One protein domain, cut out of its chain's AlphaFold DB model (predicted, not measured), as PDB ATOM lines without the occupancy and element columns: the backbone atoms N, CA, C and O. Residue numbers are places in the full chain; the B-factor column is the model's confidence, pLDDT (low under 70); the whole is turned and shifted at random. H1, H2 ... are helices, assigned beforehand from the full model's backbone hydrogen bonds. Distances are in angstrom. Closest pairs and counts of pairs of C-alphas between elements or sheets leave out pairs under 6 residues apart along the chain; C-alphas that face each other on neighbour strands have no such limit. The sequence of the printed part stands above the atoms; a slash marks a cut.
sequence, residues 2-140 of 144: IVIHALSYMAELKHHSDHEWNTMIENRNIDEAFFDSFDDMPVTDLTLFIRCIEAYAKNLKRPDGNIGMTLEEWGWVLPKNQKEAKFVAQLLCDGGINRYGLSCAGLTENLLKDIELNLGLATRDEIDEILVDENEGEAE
ATOM      1  N   ILE A   2     -20.648   0.814  36.660       79.88
ATOM      2  CA  ILE A   2     -21.546   1.539  37.589       79.88
ATOM      3  C   ILE A   2     -22.399   2.603  36.880       79.88
ATOM      4  O   ILE A   2     -23.620   2.586  37.004       79.88
ATOM      5  N   VAL A   3     -21.767   3.475  36.086       79.31
ATOM      6  CA  VAL A   3     -22.454   4.565  35.372       79.31
ATOM      7  C   VAL A   3     -23.536   4.028  34.438       79.31
ATOM      8  O   VAL A   3     -24.697   4.374  34.597       79.31
ATOM      9  N   ILE A   4     -23.184   3.124  33.518       80.44
ATOM     10  CA  ILE A   4     -24.131   2.532  32.554       80.44
ATOM     11  C   ILE A   4     -25.326   1.900  33.270       80.44
ATOM     12  O   ILE A   4     -26.471   2.050  32.841       80.44
ATOM     13  N   HIS A   5     -25.066   1.202  34.375       83.56
ATOM     14  CA  HIS A   5     -26.122   0.563  35.140       83.56
ATOM     15  C   HIS A   5     -27.063   1.587  35.784       83.56
ATOM     16  O   HIS A   5     -28.274   1.452  35.649       83.56
ATOM     17  N   ALA A   6     -26.528   2.642  36.405       84.56
ATOM     18  CA  ALA A   6     -27.345   3.731  36.939       84.56
ATOM     19  C   ALA A   6     -28.164   4.426  35.833       84.56
ATOM     20  O   ALA A   6     -29.364   4.635  35.996       84.56
ATOM     21  N   LEU A   7     -27.557   4.702  34.671       84.38
ATOM     22  CA  LEU A   7     -28.248   5.312  33.527       84.38
ATOM     23  C   LEU A   7     -29.382   4.427  32.982       84.38
ATOM     24  O   LEU A   7     -30.399   4.951  32.535       84.38
ATOM     25  N   SER A   8     -29.242   3.100  33.061       86.69
ATOM     26  CA  SER A   8     -30.275   2.145  32.629       86.69
ATOM     27  C   SER A   8     -31.552   2.206  33.478       86.69
ATOM     28  O   SER A   8     -32.586   1.720  33.032       86.69
ATOM     29  N   TYR A   9     -31.483   2.811  34.671       87.94
ATOM     30  CA  TYR A   9     -32.596   2.978  35.612       87.94
ATOM     31  C   TYR A   9     -32.914   4.452  35.910       87.94
ATOM     32  O   TYR A   9     -33.524   4.771  36.925       87.94
ATOM     33  N   MET A  10     -32.467   5.392  35.073       86.12
ATOM     34  CA  MET A  10     -32.529   6.824  35.398       86.12
ATOM     35  C   MET A  10     -33.951   7.341  35.695       86.12
ATOM     36  O   MET A  10     -34.103   8.316  36.434       86.12
ATOM     37  N   ALA A  11     -34.985   6.702  35.136       86.31
ATOM     38  CA  ALA A  11     -36.384   7.053  35.385       86.31
ATOM     39  C   ALA A  11     -36.906   6.519  36.734       86.31
ATOM     40  O   ALA A  11     -37.844   7.087  37.291       86.31
ATOM     41  N   GLU A  12     -36.298   5.456  37.256       90.06
ATOM     42  CA  GLU A  12     -36.675   4.744  38.479       90.06
ATOM     43  C   GLU A  12     -35.792   5.100  39.686       90.06
ATOM     44  O   GLU A  12     -36.018   4.614  40.793       90.06
ATOM     45  N   LEU A  13     -34.768   5.928  39.489       88.56
ATOM     46  CA  LEU A  13     -33.940   6.488  40.558       88.56
ATOM     47  C   LEU A  13     -34.633   7.698  41.221       88.56
ATOM     48  O   LEU A  13     -35.800   7.976  40.957       88.56
ATOM     49  N   LYS A  14     -33.903   8.459  42.053       89.69
ATOM     50  CA  LYS A  14     -34.368   9.718  42.679       89.69
ATOM     51  C   LYS A  14     -35.353   9.559  43.843       89.69
ATOM     52  O   LYS A  14     -36.176  10.436  44.084       89.69
ATOM     53  N   HIS A  15     -35.230   8.479  44.615       91.38
ATOM     54  CA  HIS A  15     -36.019   8.292  45.847       91.38
ATOM     55  C   HIS A  15     -35.622   9.235  46.992       91.38
ATOM     56  O   HIS A  15     -36.398   9.409  47.923       91.38
ATOM     57  N   HIS A  16     -34.438   9.849  46.909       92.94
ATOM     58  CA  HIS A  16     -33.948  10.862  47.842       92.94
ATOM     59  C   HIS A  16     -33.404  12.063  47.073       92.94
ATOM     60  O   HIS A  16     -32.814  11.915  45.991       92.94
ATOM     61  N   SER A  17     -33.573  13.236  47.670       92.31
ATOM     62  CA  SER A  17     -33.100  14.504  47.135       92.31
ATOM     63  C   SER A  17     -31.583  14.644  47.226       92.31
ATOM     64  O   SER A  17     -30.925  14.049  48.083       92.31
ATOM     65  N   ASP A  18     -31.018  15.491  46.369       92.38
ATOM     66  CA  ASP A  18     -29.602  15.866  46.420       92.38
ATOM     67  C   ASP A  18     -29.163  16.353  47.814       92.38
ATOM     68  O   ASP A  18     -28.096  15.990  48.310       92.38
ATOM     69  N   HIS A  19     -30.024  17.117  48.494       93.50
ATOM     70  CA  HIS A  19     -29.747  17.621  49.836       93.50
ATOM     71  C   HIS A  19     -29.673  16.503  50.885       93.50
ATOM     72  O   HIS A  19     -28.783  16.523  51.741       93.50
ATOM     73  N   GLU A  20     -30.580  15.526  50.827       95.38
ATOM     74  CA  GLU A  20     -30.569  14.371  51.732       95.38
ATOM     75  C   GLU A  20     -29.324  13.505  51.514       95.38
ATOM     76  O   GLU A  20     -28.665  13.121  52.484       95.38
ATOM     77  N   TRP A  21     -28.947  13.272  50.253       95.81
ATOM     78  CA  TRP A  21     -27.709  12.575  49.902       95.81
ATOM     79  C   TRP A  21     -26.472  13.287  50.436       95.81
ATOM     80  O   TRP A  21     -25.646  12.661  51.099       95.81
ATOM     81  N   ASN A  22     -26.349  14.591  50.182       94.25
ATOM     82  CA  ASN A  22     -25.209  15.366  50.654       94.25
ATOM     83  C   ASN A  22     -25.133  15.360  52.183       94.25
ATOM     84  O   ASN A  22     -24.071  15.131  52.752       94.25
ATOM     85  N   THR A  23     -26.272  15.544  52.854       96.62
ATOM     86  CA  THR A  23     -26.345  15.502  54.319       96.62
ATOM     87  C   THR A  23     -25.902  14.145  54.855       96.62
ATOM     88  O   THR A  23     -25.116  14.097  55.798       96.62
ATOM     89  N   MET A  24     -26.344  13.041  54.251       97.00
ATOM     90  CA  MET A  24     -25.886  11.707  54.639       97.00
ATOM     91  C   MET A  24     -24.376  11.541  54.411       97.00
ATOM     92  O   MET A  24     -23.675  11.097  55.316       97.00
ATOM     93  N   ILE A  25     -23.851  11.951  53.252       96.50
ATOM     94  CA  ILE A  25     -22.426  11.793  52.917       96.50
ATOM     95  C   ILE A  25     -21.517  12.576  53.867       96.50
ATOM     96  O   ILE A  25     -20.465  12.064  54.243       96.50
ATOM     97  N   GLU A  26     -21.900  13.791  54.260       95.75
ATOM     98  CA  GLU A  26     -21.107  14.611  55.188       95.75
ATOM     99  C   GLU A  26     -21.134  14.084  56.634       95.75
ATOM    100  O   GLU A  26     -20.223  14.380  57.402       95.75
ATOM    101  N   ASN A  27     -22.152  13.299  57.017       96.44
ATOM    102  CA  ASN A  27     -22.347  12.845  58.402       96.44
ATOM    103  C   ASN A  27     -22.135  11.334  58.623       96.44
ATOM    104  O   ASN A  27     -22.212  10.876  59.765       96.44
ATOM    105  N   ARG A  28     -21.903  10.539  57.572       95.94
ATOM    106  CA  ARG A  28     -21.731   9.078  57.686       95.94
ATOM    107  C   ARG A  28     -20.413   8.691  58.369       95.94
ATOM    108  O   ARG A  28     -19.414   9.404  58.275       95.94
ATOM    109  N   ASN A  29     -20.379   7.498  58.963       95.81
ATOM    110  CA  ASN A  29     -19.151   6.916  59.500       95.81
ATOM    111  C   ASN A  29     -18.301   6.282  58.381       95.81
ATOM    112  O   ASN A  29     -18.626   5.210  57.877       95.81
ATOM    113  N   ILE A  30     -17.196   6.928  58.001       95.19
ATOM    114  CA  ILE A  30     -16.294   6.429  56.947       95.19
ATOM    115  C   ILE A  30     -15.539   5.153  57.345       95.19
ATOM    116  O   ILE A  30     -15.118   4.405  56.465       95.19
ATOM    117  N   ASP A  31     -15.393   4.870  58.640       94.38
ATOM    118  CA  ASP A  31     -14.701   3.663  59.110       94.38
ATOM    119  C   ASP A  31     -15.544   2.398  58.886       94.38
ATOM    120  O   ASP A  31     -15.003   1.295  58.809       94.38
ATOM    121  N   GLU A  32     -16.861   2.558  58.732       93.31
ATOM    122  CA  GLU A  32     -17.813   1.481  58.438       93.31
ATOM    123  C   GLU A  32     -18.061   1.287  56.936       93.31
ATOM    124  O   GLU A  32     -18.760   0.353  56.544       93.31
ATOM    125  N   ALA A  33     -17.496   2.144  56.084       92.94
ATOM    126  CA  ALA A  33     -17.677   2.031  54.647       92.94
ATOM    127  C   ALA A  33     -17.037   0.746  54.103       92.94
ATOM    128  O   ALA A  33     -15.876   0.425  54.372       92.94
ATOM    129  N   PHE A  34     -17.820   0.032  53.299       89.44
ATOM    130  CA  PHE A  34     -17.515  -1.298  52.793       89.44
ATOM    131  C   PHE A  34     -16.446  -1.286  51.690       89.44
ATOM    132  O   PHE A  34     -15.743  -2.277  51.516       89.44
ATOM    133  N   PHE A  35     -16.284  -0.164  50.978       88.69
ATOM    134  CA  PHE A  35     -15.287  -0.004  49.915       88.69
ATOM    135  C   PHE A  35     -14.365   1.184  50.192       88.69
ATOM    136  O   PHE A  35     -14.818   2.222  50.674       88.69
ATOM    137  N   ASP A  36     -13.090   1.072  49.819       88.25
ATOM    138  CA  ASP A  36     -12.138   2.184  49.921       88.25
ATOM    139  C   ASP A  36     -12.281   3.150  48.728       88.25
ATOM    140  O   ASP A  36     -12.526   4.348  48.916       88.25
ATOM    141  N   SER A  37     -12.192   2.614  47.508       89.19
ATOM    142  CA  SER A  37     -12.292   3.340  46.236       89.19
ATOM    143  C   SER A  37     -12.772   2.413  45.108       89.19
ATOM    144  O   SER A  37     -12.675   1.189  45.215       89.19
ATOM    145  N   PHE A  38     -13.268   2.981  44.008       85.31
ATOM    146  CA  PHE A  38     -13.532   2.256  42.764       85.31
ATOM    147  C   PHE A  38     -12.288   1.623  42.138       85.31
ATOM    148  O   PHE A  38     -12.428   0.580  41.500       85.31
ATOM    149  N   ASP A  39     -11.101   2.214  42.316       83.69
ATOM    150  CA  ASP A  39      -9.857   1.687  41.733       83.69
ATOM    151  C   ASP A  39      -9.479   0.313  42.317       83.69
ATOM    152  O   ASP A  39      -8.902  -0.525  41.623       83.69
ATOM    153  N   ASP A  40      -9.874   0.056  43.566       81.00
ATOM    154  CA  ASP A  40      -9.546  -1.160  44.316       81.00
ATOM    155  C   ASP A  40     -10.742  -2.121  44.445       81.00
ATOM    156  O   ASP A  40     -10.734  -3.029  45.276       81.00
ATOM    157  N   MET A  41     -11.790  -1.938  43.633       86.50
ATOM    158  CA  MET A  41     -13.020  -2.727  43.724       86.50
ATOM    159  C   MET A  41     -12.929  -4.018  42.884       86.50
ATOM    160  O   MET A  41     -13.007  -3.960  41.652       86.50
ATOM    161  N   PRO A  42     -12.816  -5.219  43.494       87.94
ATOM    162  CA  PRO A  42     -12.826  -6.465  42.738       87.94
ATOM    163  C   PRO A  42     -14.192  -6.704  42.074       87.94
ATOM    164  O   PRO A  42     -15.225  -6.177  42.478       87.94
ATOM    165  N   VAL A  43     -14.230  -7.571  41.059       88.06
ATOM    166  CA  VAL A  43     -15.447  -7.836  40.260       88.06
ATOM    167  C   VAL A  43     -16.647  -8.273  41.116       88.06
ATOM    168  O   VAL A  43     -17.792  -7.924  40.813       88.06
ATOM    169  N   THR A  44     -16.409  -9.027  42.191       88.12
ATOM    170  CA  THR A  44     -17.455  -9.461  43.131       88.12
ATOM    171  C   THR A  44     -18.102  -8.274  43.845       88.12
ATOM    172  O   THR A  44     -19.328  -8.192  43.916       88.12
ATOM    173  N   ASP A  45     -17.282  -7.330  44.290       89.38
ATOM    174  CA  ASP A  45     -17.685  -6.117  44.998       89.38
ATOM    175  C   ASP A  45     -18.409  -5.147  44.064       89.38
ATOM    176  O   ASP A  45     -19.491  -4.654  44.383       89.38
ATOM    177  N   LEU A  46     -17.901  -4.997  42.838       89.31
ATOM    178  CA  LEU A  46     -18.572  -4.260  41.769       89.31
ATOM    179  C   LEU A  46     -19.968  -4.828  41.472       89.31
ATOM    180  O   LEU A  46     -20.931  -4.080  41.283       89.31
ATOM    181  N   THR A  47     -20.096  -6.155  41.443       90.44
ATOM    182  CA  THR A  47     -21.382  -6.830  41.219       90.44
ATOM    183  C   THR A  47     -22.353  -6.572  42.370       90.44
ATOM    184  O   THR A  47     -23.544  -6.358  42.130       90.44
ATOM    185  N   LEU A  48     -21.868  -6.575  43.614       90.94
ATOM    186  CA  LEU A  48     -22.677  -6.245  44.786       90.94
ATOM    187  C   LEU A  48     -23.161  -4.790  44.730       90.94
ATOM    188  O   LEU A  48     -24.358  -4.549  44.876       90.94
ATOM    189  N   PHE A  49     -22.266  -3.848  44.434       92.75
ATOM    190  CA  PHE A  49     -22.597  -2.425  44.331       92.75
ATOM    191  C   PHE A  49     -23.688  -2.161  43.283       92.75
ATOM    192  O   PHE A  49     -24.643  -1.420  43.512       92.75
ATOM    193  N   ILE A  50     -23.604  -2.845  42.144       91.56
ATOM    194  CA  ILE A  50     -24.609  -2.776  41.079       91.56
ATOM    195  C   ILE A  50     -25.968  -3.312  41.526       91.56
ATOM    196  O   ILE A  50     -26.993  -2.699  41.231       91.56
ATOM    197  N   ARG A  51     -25.996  -4.393  42.311       90.94
ATOM    198  CA  ARG A  51     -27.245  -4.895  42.902       90.94
ATOM    199  C   ARG A  51     -27.854  -3.917  43.904       90.94
ATOM    200  O   ARG A  51     -29.077  -3.849  43.981       90.94
ATOM    201  N   CYS A  52     -27.047  -3.146  44.636       92.69
ATOM    202  CA  CYS A  52     -27.553  -2.073  45.499       92.69
ATOM    203  C   CYS A  52     -28.235  -0.968  44.679       92.69
ATOM    204  O   CYS A  52     -29.335  -0.546  45.033       92.69
ATOM    205  N   ILE A  53     -27.644  -0.554  43.552       92.81
ATOM    206  CA  ILE A  53     -28.266   0.415  42.629       92.81
ATOM    207  C   ILE A  53     -29.592  -0.130  42.086       92.81
ATOM    208  O   ILE A  53     -30.598   0.574  42.103       92.81
ATOM    209  N   GLU A  54     -29.619  -1.391  41.651       91.94
ATOM    210  CA  GLU A  54     -30.835  -2.039  41.152       91.94
ATOM    211  C   GLU A  54     -31.926  -2.133  42.231       91.94
ATOM    212  O   GLU A  54     -33.090  -1.830  41.968       91.94
ATOM    213  N   ALA A  55     -31.562  -2.535  43.452       91.31
ATOM    214  CA  ALA A  55     -32.488  -2.618  44.578       91.31
ATOM    215  C   ALA A  55     -33.058  -1.243  44.946       91.31
ATOM    216  O   ALA A  55     -34.255  -1.132  45.224       91.31
ATOM    217  N   TYR A  56     -32.215  -0.209  44.907       93.06
ATOM    218  CA  TYR A  56     -32.627   1.172  45.109       93.06
ATOM    219  C   TYR A  56     -33.601   1.623  44.019       93.06
ATOM    220  O   TYR A  56     -34.710   2.032  44.343       93.06
ATOM    221  N   ALA A  57     -33.249   1.462  42.741       93.06
ATOM    222  CA  ALA A  57     -34.101   1.839  41.614       93.06
ATOM    223  C   ALA A  57     -35.467   1.140  41.653       93.06
ATOM    224  O   ALA A  57     -36.515   1.775  41.569       93.06
ATOM    225  N   LYS A  58     -35.474  -0.181  41.850       91.31
ATOM    226  CA  LYS A  58     -36.714  -0.969  41.855       91.31
ATOM    227  C   LYS A  58     -37.578  -0.741  43.094       91.31
ATOM    228  O   LYS A  58     -38.714  -1.213  43.103       91.31
ATOM    229  N   ASN A  59     -37.046  -0.077  44.124       88.06
ATOM    230  CA  ASN A  59     -37.740   0.261  45.365       88.06
ATOM    231  C   ASN A  59     -38.548  -0.931  45.922       88.06
ATOM    232  O   ASN A  59     -39.731  -0.830  46.256       88.06
ATOM    233  N   LEU A  60     -37.931  -2.119  45.928       82.31
ATOM    234  CA  LEU A  60     -38.623  -3.361  46.269       82.31
ATOM    235  C   LEU A  60     -38.808  -3.470  47.776       82.31
ATOM    236  O   LEU A  60     -37.871  -3.259  48.544       82.31
ATOM    237  N   LYS A  61     -39.998  -3.890  48.204       84.38
ATOM    238  CA  LYS A  61     -40.245  -4.205  49.609       84.38
ATOM    239  C   LYS A  61     -39.468  -5.461  50.014       84.38
ATOM    240  O   LYS A  61     -39.639  -6.524  49.414       84.38
ATOM    241  N   ARG A  62     -38.633  -5.334  51.041       81.94
ATOM    242  CA  ARG A  62     -37.790  -6.395  51.599       81.94
ATOM    243  C   ARG A  62     -38.520  -7.144  52.727       81.94
ATOM    244  O   ARG A  62     -39.499  -6.631  53.277       81.94
ATOM    245  N   PRO A  63     -38.084  -8.372  53.075       78.81
ATOM    246  CA  PRO A  63     -38.725  -9.180  54.121       78.81
ATOM    247  C   PRO A  63     -38.739  -8.538  55.516       78.81
ATOM    248  O   PRO A  63     -39.617  -8.848  56.316       78.81
ATOM    249  N   ASP A  64     -37.790  -7.646  55.799       81.94
ATOM    250  CA  ASP A  64     -37.682  -6.867  57.040       81.94
ATOM    251  C   ASP A  64     -38.630  -5.650  57.083       81.94
ATOM    252  O   ASP A  64     -38.718  -4.971  58.102       81.94
ATOM    253  N   GLY A  65     -39.376  -5.391  56.003       81.38
ATOM    254  CA  GLY A  65     -40.307  -4.271  55.884       81.38
ATOM    255  C   GLY A  65     -39.701  -3.004  55.278       81.38
ATOM    256  O   GLY A  65     -40.471  -2.113  54.914       81.38
ATOM    257  N   ASN A  66     -38.377  -2.950  55.103       80.62
ATOM    258  CA  ASN A  66     -37.700  -1.848  54.423       80.62
ATOM    259  C   ASN A  66     -38.012  -1.860  52.922       80.62
ATOM    260  O   ASN A  66     -38.431  -2.876  52.357       80.62
ATOM    261  N   ILE A  67     -37.823  -0.721  52.261       84.81
ATOM    262  CA  ILE A  67     -38.046  -0.580  50.821       84.81
ATOM    263  C   ILE A  67     -36.722  -0.197  50.162       84.81
ATOM    264  O   ILE A  67     -36.092   0.777  50.564       84.81
ATOM    265  N   GLY A  68     -36.299  -0.982  49.170       87.75
ATOM    266  CA  GLY A  68     -35.079  -0.741  48.406       87.75
ATOM    267  C   GLY A  68     -33.831  -0.639  49.288       87.75
ATOM    268  O   GLY A  68     -33.550  -1.544  50.081       87.75
ATOM    269  N   MET A  69     -33.095   0.460  49.097       93.19
ATOM    270  CA  MET A  69     -31.919   0.853  49.878       93.19
ATOM    271  C   MET A  69     -32.219   2.147  50.644       93.19
ATOM    272  O   MET A  69     -32.632   3.137  50.031       93.19
ATOM    273  N   THR A  70     -31.976   2.167  51.953       93.00
ATOM    274  CA  THR A  70     -32.110   3.387  52.770       93.00
ATOM    275  C   THR A  70     -30.851   4.261  52.687       93.00
ATOM    276  O   THR A  70     -29.778   3.787  52.316       93.00
ATOM    277  N   LEU A  71     -30.945   5.546  53.055       94.44
ATOM    278  CA  LEU A  71     -29.758   6.411  53.159       94.44
ATOM    279  C   LEU A  71     -28.750   5.915  54.204       94.44
ATOM    280  O   LEU A  71     -27.550   6.076  54.009       94.44
ATOM    281  N   GLU A  72     -29.220   5.285  55.281       93.88
ATOM    282  CA  GLU A  72     -28.352   4.650  56.277       93.88
ATOM    283  C   GLU A  72     -27.550   3.500  55.655       93.88
ATOM    284  O   GLU A  72     -26.338   3.424  55.846       93.88
ATOM    285  N   GLU A  73     -28.192   2.662  54.834       94.44
ATOM    286  CA  GLU A  73     -27.507   1.596  54.097       94.44
ATOM    287  C   GLU A  73     -26.499   2.156  53.091       94.44
ATOM    288  O   GLU A  73     -25.368   1.680  52.994       94.44
ATOM    289  N   TRP A  74     -26.859   3.227  52.384       95.44
ATOM    290  CA  TRP A  74     -25.922   3.930  51.509       95.44
ATOM    291  C   TRP A  74     -24.723   4.530  52.251       95.44
ATOM    292  O   TRP A  74     -23.650   4.646  51.657       95.44
ATOM    293  N   GLY A  75     -24.867   4.860  53.536       95.69
ATOM    294  CA  GLY A  75     -23.788   5.373  54.379       95.69
ATOM    295  C   GLY A  75     -22.582   4.437  54.452       95.69
ATOM    296  O   GLY A  75     -21.449   4.910  54.383       95.69
ATOM    297  N   TRP A  76     -22.810   3.126  54.508       94.31
ATOM    298  CA  TRP A  76     -21.732   2.133  54.514       94.31
ATOM    299  C   TRP A  76     -21.529   1.437  53.159       94.31
ATOM    300  O   TRP A  76     -20.474   0.854  52.937       94.31
ATOM    301  N   VAL A  77     -22.477   1.519  52.217       95.06
ATOM    302  CA  VAL A  77     -22.300   0.986  50.848       95.06
ATOM    303  C   VAL A  77     -21.480   1.915  49.949       95.06
ATOM    304  O   VAL A  77     -20.831   1.436  49.028       95.06
ATOM    305  N   LEU A  78     -21.490   3.235  50.149       94.88
ATOM    306  CA  LEU A  78     -20.668   4.140  49.335       94.88
ATOM    307  C   LEU A  78     -19.164   4.006  49.659       94.88
ATOM    308  O   LEU A  78     -18.813   3.744  50.808       94.88
ATOM    309  N   PRO A  79     -18.262   4.247  48.683       92.94
ATOM    310  CA  PRO A  79     -16.821   4.197  48.922       92.94
ATOM    311  C   PRO A  79     -16.372   5.271  49.920       92.94
ATOM    312  O   PRO A  79     -16.952   6.362  49.961       92.94
ATOM    313  N   LYS A  80     -15.310   4.990  50.689       94.25
ATOM    314  CA  LYS A  80     -14.692   5.926  51.647       94.25
ATOM    315  C   LYS A  80     -14.295   7.234  50.990       94.25
ATOM    316  O   LYS A  80     -14.500   8.292  51.588       94.25
ATOM    317  N   ASN A  81     -13.774   7.172  49.765       92.56
ATOM    318  CA  ASN A  81     -13.468   8.362  48.986       92.56
ATOM    319  C   ASN A  81     -14.727   9.230  48.801       92.56
ATOM    320  O   ASN A  81     -15.664   8.887  48.078       92.56
ATOM    321  N   GLN A  82     -14.737  10.398  49.447       91.06
ATOM    322  CA  GLN A  82     -15.902  11.280  49.468       91.06
ATOM    323  C   GLN A  82     -16.271  11.812  48.073       91.06
ATOM    324  O   GLN A  82     -17.450  12.037  47.793       91.06
ATOM    325  N   LYS A  83     -15.293  11.997  47.177       89.44
ATOM    326  CA  LYS A  83     -15.554  12.479  45.812       89.44
ATOM    327  C   LYS A  83     -16.247  11.409  44.972       89.44
ATOM    328  O   LYS A  83     -17.209  11.712  44.273       89.44
ATOM    329  N   GLU A  84     -15.828  10.156  45.111       90.56
ATOM    330  CA  GLU A  84     -16.481   9.005  44.475       90.56
ATOM    331  C   GLU A  84     -17.892   8.765  45.030       90.56
ATOM    332  O   GLU A  84     -18.828   8.492  44.282       90.56
ATOM    333  N   ALA A  85     -18.076   8.945  46.337       93.12
ATOM    334  CA  ALA A  85     -19.392   8.906  46.958       93.12
ATOM    335  C   ALA A  85     -20.340   9.977  46.397       93.12
ATOM    336  O   ALA A  85     -21.473   9.666  46.026       93.12
ATOM    337  N   LYS A  86     -19.874  11.228  46.294       91.88
ATOM    338  CA  LYS A  86     -20.647  12.331  45.699       91.88
ATOM    339  C   LYS A  86     -20.927  12.097  44.216       91.88
ATOM    340  O   LYS A  86     -22.016  12.420  43.747       91.88
ATOM    341  N   PHE A  87     -19.994  11.474  43.498       88.94
ATOM    342  CA  PHE A  87     -20.201  11.061  42.113       88.94
ATOM    343  C   PHE A  87     -21.347  10.056  41.971       88.94
ATOM    344  O   PHE A  87     -22.163  10.179  41.064       88.94
ATOM    345  N   VAL A  88     -21.465   9.086  42.875       90.81
ATOM    346  CA  VAL A  88     -22.615   8.169  42.860       90.81
ATOM    347  C   VAL A  88     -23.893   8.899  43.244       90.81
ATOM    348  O   VAL A  88     -24.896   8.746  42.554       90.81
ATOM    349  N   ALA A  89     -23.866   9.734  44.286       92.38
ATOM    350  CA  ALA A  89     -25.046  10.478  44.716       92.38
ATOM    351  C   ALA A  89     -25.667  11.299  43.577       92.38
ATOM    352  O   ALA A  89     -26.870  11.198  43.369       92.38
ATOM    353  N   GLN A  90     -24.866  12.009  42.772       89.75
ATOM    354  CA  GLN A  90     -25.398  12.769  41.628       89.75
ATOM    355  C   GLN A  90     -26.038  11.891  40.537       89.75
ATOM    356  O   GLN A  90     -26.883  12.372  39.787       89.75
ATOM    357  N   LEU A  91     -25.642  10.616  40.419       89.19
ATOM    358  CA  LEU A  91     -26.280   9.676  39.492       89.19
ATOM    359  C   LEU A  91     -27.633   9.191  40.031       89.19
ATOM    360  O   LEU A  91     -28.518   8.862  39.245       89.19
ATOM    361  N   LEU A  92     -27.781   9.115  41.357       91.88
ATOM    362  CA  LEU A  92     -28.932   8.502  42.026       91.88
ATOM    363  C   LEU A  92     -29.965   9.514  42.552       91.88
ATOM    364  O   LEU A  92     -31.100   9.113  42.836       91.88
ATOM    365  N   CYS A  93     -29.589  10.784  42.721       89.69
ATOM    366  CA  CYS A  93     -30.428  11.851  43.267       89.69
ATOM    367  C   CYS A  93     -31.201  12.629  42.186       89.69
ATOM    368  O   CYS A  93     -30.992  12.480  40.979       89.69
ATOM    369  N   ASP A  94     -32.110  13.495  42.628       84.38
ATOM    370  CA  ASP A  94     -32.904  14.389  41.778       84.38
ATOM    371  C   ASP A  94     -32.167  15.662  41.315       84.38
ATOM    372  O   ASP A  94     -32.698  16.415  40.497       84.38
ATOM    373  N   GLY A  95     -30.939  15.891  41.789       75.50
ATOM    374  CA  GLY A  95     -30.163  17.100  41.526       75.50
ATOM    375  C   GLY A  95     -29.666  17.232  40.084       75.50
ATOM    376  O   GLY A  95     -29.484  18.351  39.603       75.50
ATOM    377  N   GLY A  96     -29.488  16.128  39.360       71.00
ATOM    378  CA  GLY A  96     -28.854  16.125  38.039       71.00
ATOM    379  C   GLY A  96     -27.320  16.088  38.107       71.00
ATOM    380  O   GLY A  96     -26.727  15.958  39.174       71.00
ATOM    381  N   ILE A  97     -26.666  16.171  36.947       70.62
ATOM    382  CA  ILE A  97     -25.217  15.937  36.816       70.62
ATOM    383  C   ILE A  97     -24.408  17.141  37.334       70.62
ATOM    384  O   ILE A  97     -24.783  18.291  37.121       70.62
ATOM    385  N   ASN A  98     -23.274  16.858  37.989       68.50
ATOM    386  CA  ASN A  98     -22.267  17.827  38.445       68.50
ATOM    387  C   ASN A  98     -22.751  18.880  39.471       68.50
ATOM    388  O   ASN A  98     -22.233  19.993  39.540       68.50
ATOM    389  N   ARG A  99     -23.714  18.532  40.335       74.56
ATOM    390  CA  ARG A  99     -24.155  19.422  41.430       74.56
ATOM    391  C   ARG A  99     -23.086  19.710  42.478       74.56
ATOM    392  O   ARG A  99     -23.097  20.773  43.089       74.56
ATOM    393  N   TYR A 100     -22.147  18.788  42.651       72.94
ATOM    394  CA  TYR A 100     -21.092  18.887  43.656       72.94
ATOM    395  C   TYR A 100     -19.812  19.567  43.149       72.94
ATOM    396  O   TYR A 100     -18.807  19.552  43.859       72.94
ATOM    397  N   GLY A 101     -19.821  20.134  41.935       67.00
ATOM    398  CA  GLY A 101     -18.632  20.750  41.338       67.00
ATOM    399  C   GLY A 101     -17.470  19.762  41.200       67.00
ATOM    400  O   GLY A 101     -16.311  20.123  41.419       67.00
ATOM    401  N   LEU A 102     -17.780  18.499  40.898       66.12
ATOM    402  CA  LEU A 102     -16.779  17.459  40.703       66.12
ATOM    403  C   LEU A 102     -16.139  17.688  39.339       66.12
ATOM    404  O   LEU A 102     -16.649  17.252  38.310       66.12
ATOM    405  N   SER A 103     -15.015  18.401  39.334       62.25
ATOM    406  CA  SER A 103     -14.174  18.477  38.144       62.25
ATOM    407  C   SER A 103     -13.638  17.090  37.796       62.25
ATOM    408  O   SER A 103     -13.507  16.226  38.671       62.25
ATOM    409  N   CYS A 104     -13.237  16.889  36.541       54.19
ATOM    410  CA  CYS A 104     -12.597  15.641  36.130       54.19
ATOM    411  C   CYS A 104     -11.342  15.322  36.974       54.19
ATOM    412  O   CYS A 104     -11.014  14.167  37.195       54.19
ATOM    413  N   ALA A 105     -10.672  16.328  37.548       56.09
ATOM    414  CA  ALA A 105      -9.542  16.114  38.461       56.09
ATOM    415  C   ALA A 105      -9.947  15.592  39.860       56.09
ATOM    416  O   ALA A 105      -9.092  15.215  40.661       56.09
ATOM    417  N   GLY A 106     -11.236  15.640  40.206       55.41
ATOM    418  CA  GLY A 106     -11.779  15.158  41.473       55.41
ATOM    419  C   GLY A 106     -12.214  13.691  41.460       55.41
ATOM    420  O   GLY A 106     -12.336  13.104  42.530       55.41
ATOM    421  N   LEU A 107     -12.431  13.100  40.290       63.88
ATOM    422  CA  LEU A 107     -12.723  11.674  40.148       63.88
ATOM    423  C   LEU A 107     -11.407  10.920  39.915       63.88
ATOM    424  O   LEU A 107     -10.430  11.517  39.464       63.88
ATOM    425  N   THR A 108     -11.347   9.629  40.246       62.62
ATOM    426  CA  THR A 108     -10.143   8.841  39.956       62.62
ATOM    427  C   THR A 108      -9.915   8.782  38.447       62.62
ATOM    428  O   THR A 108     -10.858   8.662  37.660       62.62
ATOM    429  N   GLU A 109      -8.655   8.910  38.028       61.06
ATOM    430  CA  GLU A 109      -8.276   9.045  36.615       61.06
ATOM    431  C   GLU A 109      -8.768   7.858  35.768       61.06
ATOM    432  O   GLU A 109      -9.162   8.030  34.614       61.06
ATOM    433  N   ASN A 110      -8.820   6.660  36.361       64.44
ATOM    434  CA  ASN A 110      -9.288   5.452  35.686       64.44
ATOM    435  C   ASN A 110     -10.805   5.455  35.458       64.44
ATOM    436  O   ASN A 110     -11.262   5.015  34.405       64.44
ATOM    437  N   LEU A 111     -11.592   5.994  36.400       64.62
ATOM    438  CA  LEU A 111     -13.049   6.042  36.273       64.62
ATOM    439  C   LEU A 111     -13.479   6.908  35.083       64.62
ATOM    440  O   LEU A 111     -14.404   6.543  34.360       64.62
ATOM    441  N   LEU A 112     -12.811   8.044  34.873       65.94
ATOM    442  CA  LEU A 112     -13.082   8.947  33.751       65.94
ATOM    443  C   LEU A 112     -12.606   8.386  32.417       65.94
ATOM    444  O   LEU A 112     -13.370   8.404  31.456       65.94
ATOM    445  N   LYS A 113     -11.387   7.836  32.369       64.75
ATOM    446  CA  LYS A 113     -10.847   7.210  31.154       64.75
ATOM    447  C   LYS A 113     -11.765   6.112  30.623       64.75
ATOM    448  O   LYS A 113     -12.002   6.037  29.419       64.75
ATOM    449  N   ASP A 114     -12.337   5.311  31.519       62.94
ATOM    450  CA  ASP A 114     -13.288   4.264  31.152       62.94
ATOM    451  C   ASP A 114     -14.619   4.809  30.620       62.94
ATOM    452  O   ASP A 114     -15.304   4.111  29.872       62.94
ATOM    453  N   ILE A 115     -15.005   6.028  30.998       64.62
ATOM    454  CA  ILE A 115     -16.235   6.689  30.554       64.62
ATOM    455  C   ILE A 115     -16.018   7.353  29.190       64.62
ATOM    456  O   ILE A 115     -16.779   7.073  28.268       64.62
ATOM    457  N   GLU A 116     -14.978   8.175  29.039       67.31
ATOM    458  CA  GLU A 116     -14.665   8.897  27.795       67.31
ATOM    459  C   GLU A 116     -14.426   7.917  26.635       67.31
ATOM    460  O   GLU A 116     -15.111   7.970  25.609       67.31
ATOM    461  N   LEU A 117     -13.533   6.941  26.834       60.53
ATOM    462  CA  LEU A 117     -13.110   6.021  25.780       60.53
ATOM    463  C   LEU A 117     -14.192   5.002  25.396       60.53
ATOM    464  O   LEU A 117     -14.387   4.732  24.211       60.53
ATOM    465  N   ASN A 118     -14.889   4.407  26.371       57.00
ATOM    466  CA  ASN A 118     -15.828   3.313  26.082       57.00
ATOM    467  C   ASN A 118     -17.237   3.793  25.717       57.00
ATOM    468  O   ASN A 118     -17.990   3.026  25.115       57.00
ATOM    469  N   LEU A 119     -17.620   5.017  26.095       59.94
ATOM    470  CA  LEU A 119     -18.940   5.575  25.775       59.94
ATOM    471  C   LEU A 119     -18.900   6.592  24.631       59.94
ATOM    472  O   LEU A 119     -19.961   7.071  24.237       59.94
ATOM    473  N   GLY A 120     -17.715   6.896  24.081       59.16
ATOM    474  CA  GLY A 120     -17.560   7.878  23.004       59.16
ATOM    475  C   GLY A 120     -18.032   9.268  23.426       59.16
ATOM    476  O   GLY A 120     -18.648   9.978  22.633       59.16
ATOM    477  N   LEU A 121     -17.828   9.606  24.701       68.81
ATOM    478  CA  LEU A 121     -18.137  10.927  25.234       68.81
ATOM    479  C   LEU A 121     -16.961  11.857  24.958       68.81
ATOM    480  O   LEU A 121     -15.818  11.402  24.949       68.81
ATOM    481  N   ALA A 122     -17.262  13.140  24.746       67.38
ATOM    482  CA  ALA A 122     -16.243  14.151  24.509       67.38
ATOM    483  C   ALA A 122     -15.208  14.113  25.641       67.38
ATOM    484  O   ALA A 122     -15.555  14.181  26.825       67.38
ATOM    485  N   THR A 123     -13.951  13.948  25.253       72.75
ATOM    486  CA  THR A 123     -12.801  14.006  26.145       72.75
ATOM    487  C   THR A 123     -12.712  15.384  26.779       72.75
ATOM    488  O   THR A 123     -13.252  16.368  26.269       72.75
ATOM    489  N   ARG A 124     -11.994  15.476  27.898       69.62
ATOM    490  CA  ARG A 124     -11.741  16.771  28.527       69.62
ATOM    491  C   ARG A 124     -11.157  17.801  27.556       69.62
ATOM    492  O   ARG A 124     -11.605  18.938  27.580       69.62
ATOM    493  N   ASP A 125     -10.217  17.393  26.706       72.19
ATOM    494  CA  ASP A 125      -9.586  18.285  25.729       72.19
ATOM    495  C   ASP A 125     -10.608  18.791  24.691       72.19
ATOM    496  O   ASP A 125     -10.635  19.979  24.387       72.19
ATOM    497  N   GLU A 126     -11.513  17.924  24.217       72.31
ATOM    498  CA  GLU A 126     -12.602  18.312  23.302       72.31
ATOM    499  C   GLU A 126     -13.624  19.251  23.967       72.31
ATOM    500  O   GLU A 126     -14.143  20.159  23.323       72.31
ATOM    501  N   ILE A 127     -13.922  19.059  25.257       70.19
ATOM    502  CA  ILE A 127     -14.805  19.965  26.010       70.19
ATOM    503  C   ILE A 127     -14.124  21.317  26.239       70.19
ATOM    504  O   ILE A 127     -14.769  22.351  26.077       70.19
ATOM    505  N   ASP A 128     -12.843  21.320  26.610       71.44
ATOM    506  CA  ASP A 128     -12.083  22.550  26.832       71.44
ATOM    507  C   ASP A 128     -11.962  23.355  25.518       71.44
ATOM    508  O   ASP A 128     -12.115  24.572  25.562       71.44
ATOM    509  N   GLU A 129     -11.803  22.716  24.348       71.81
ATOM    510  CA  GLU A 129     -11.880  23.391  23.034       71.81
ATOM    511  C   GLU A 129     -13.259  24.021  22.773       71.81
ATOM    512  O   GLU A 129     -13.336  25.199  22.425       71.81
ATOM    513  N   ILE A 130     -14.357  23.291  23.009       69.56
ATOM    514  CA  ILE A 130     -15.723  23.824  22.840       69.56
ATOM    515  C   ILE A 130     -15.973  25.024  23.769       69.56
ATOM    516  O   ILE A 130     -16.556  26.024  23.356       69.56
ATOM    517  N   LEU A 131     -15.531  24.941  25.027       69.38
ATOM    518  CA  LEU A 131     -15.698  26.015  26.009       69.38
ATOM    519  C   LEU A 131     -14.822  27.237  25.700       69.38
ATOM    520  O   LEU A 131     -15.172  28.356  26.081       69.38
ATOM    521  N   VAL A 132     -13.677  27.049  25.040       71.62
ATOM    522  CA  VAL A 132     -12.856  28.157  24.535       71.62
ATOM    523  C   VAL A 132     -13.562  28.843  23.361       71.62
ATOM    524  O   VAL A 132     -13.696  30.065  23.393       71.62
ATOM    525  N   ASP A 133     -14.111  28.079  22.412       59.53
ATOM    526  CA  ASP A 133     -14.872  28.613  21.271       59.53
ATOM    527  C   ASP A 133     -16.149  29.368  21.708       59.53
ATOM    528  O   ASP A 133     -16.483  30.411  21.140       59.53
ATOM    529  N   GLU A 134     -16.856  28.903  22.747       56.94
ATOM    530  CA  GLU A 134     -18.030  29.610  23.294       56.94
ATOM    531  C   GLU A 134     -17.666  30.972  23.916       56.94
ATOM    532  O   GLU A 134     -18.420  31.938  23.771       56.94
ATOM    533  N   ASN A 135     -16.495  31.093  24.551       55.19
ATOM    534  CA  ASN A 135     -16.033  32.357  25.138       55.19
ATOM    535  C   ASN A 135     -15.527  33.363  24.088       55.19
ATOM    536  O   ASN A 135     -15.554  34.571  24.341       55.19
ATOM    537  N   GLU A 136     -15.097  32.909  22.907       55.78
ATOM    538  CA  GLU A 136     -14.747  33.801  21.790       55.78
ATOM    539  C   GLU A 136     -15.993  34.409  21.115       55.78
ATOM    540  O   GLU A 136     -15.932  35.531  20.610       55.78
ATOM    541  N   GLY A 137     -17.153  33.742  21.184       51.09
ATOM    542  CA  GLY A 137     -18.436  34.258  20.683       51.09
ATOM    543  C   GLY A 137     -19.130  35.292  21.589       51.09
ATOM    544  O   GLY A 137     -19.956  36.077  21.111       51.09
ATOM    545  N   GLU A 138     -18.807  35.340  22.886       47.88
ATOM    546  CA  GLU A 138     -19.369  36.336  23.819       47.88
ATOM    547  C   GLU A 138     -18.671  37.708  23.742       47.88
ATOM    548  O   GLU A 138     -19.260  38.722  24.129       47.88
ATOM    549  N   ALA A 139     -17.456  37.783  23.187       48.91
ATOM    550  CA  ALA A 139     -16.707  39.035  23.057       48.91
ATOM    551  C   ALA A 139     -17.264  39.988  21.976       48.91
ATOM    552  O   ALA A 139     -17.030  41.194  22.055       48.91
ATOM    553  N   GLU A 140     -18.034  39.493  20.999       48.28
ATOM    554  CA  GLU A 140     -18.573  40.317  19.900       48.28
ATOM    555  C   GLU A 140     -19.932  40.984  20.204       48.28
ATOM    556  O   GLU A 140     -20.384  41.830  19.435       48.28
TER     557      GLU A 140
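This is residues 2 to 140 of the 144 residues of an uncharacterized protein of Helicobacter pylori Hp P-3b (UniProt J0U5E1). The longest helix, H7, is an arm reaching away from a helical body, and its residues 131 to 140 stick out. In the body, H3, H1, H5, H2 and H4 make a nearly closed ring in which each packs on the next, with H3 and H4 close across the remaining gap; H6 lies near H1, between this ring and the arm. The printed part has 139 residues with seven named helices, H1 to H7 in order along the chain, and no named strand: the class is all helix. It is only just compact, close to loose, with a radius of gyration of the C-alphas of 16.7 A, and spans 62 by 30 by 28 A.

H7, residues 124 to 140, touches no helix. A tight link joins it to H6, residues 109 to 119, from which it is only just apart, the closest C-alphas being 8.4 A from each other. H6 and H1, residues 2 to 7, are near each other, with 5 pairs of C-alphas within 10 A. H1 touches H5, residues 82 to 92, the same way at a shallow tilt of 26 degrees; the closest C-alphas, of Ala 6 and Leu 91, are 6.6 A apart. H1 also touches H3, residues 43 to 58, the same way at a shallow tilt of 22 degrees, with the closest C-alphas, of Ile 2 and Ile 50, 6.3 A apart. H5 touches H2, residues 18 to 27, opposite ways at a shallow tilt of 27 degrees; the closest C-alphas, of Trp 21 and Ala 89, are 6.2 A apart. H2 touches H4, residues 71 to 77, at a steep tilt of 58 degrees, with the C-alphas of Met 24 and Gly 75 closest at 6.7 A. H3 and H4 are close but not clearly touching, their closest C-alphas, of Phe 49 and Val 77, being 7.4 A apart. Helix packing is mostly aligned, with 3 of 4 tilts shallow. Every O i to N i+4 pair is within hydrogen-bond range in H1, H2 and H3; the counts are 2 of 3 in H4, 6 of 7 in H5, 6 of 7 in H6 and 10 of 13 in H7.

H7 is 26.0 A long and ends at C-alpha 140 (-18.573, 40.317, 19.900). H3 measures 22.4 A, H6 15.6 A, H5 15.3 A and H2 14.3 A. H1 begins at C-alpha 2 (-21.546, 1.539, 37.589).

The C-alphas of Pro 63 and Glu 140 are the two farthest apart, at 63.5 A. The printed part has no cut; the links H2 to H3, H3 to H4 and H5 to H6 are long. Mean pLDDT of the printed part is 81.4, with 34 residues under 70, among them 101 to 122 and 133 to 140.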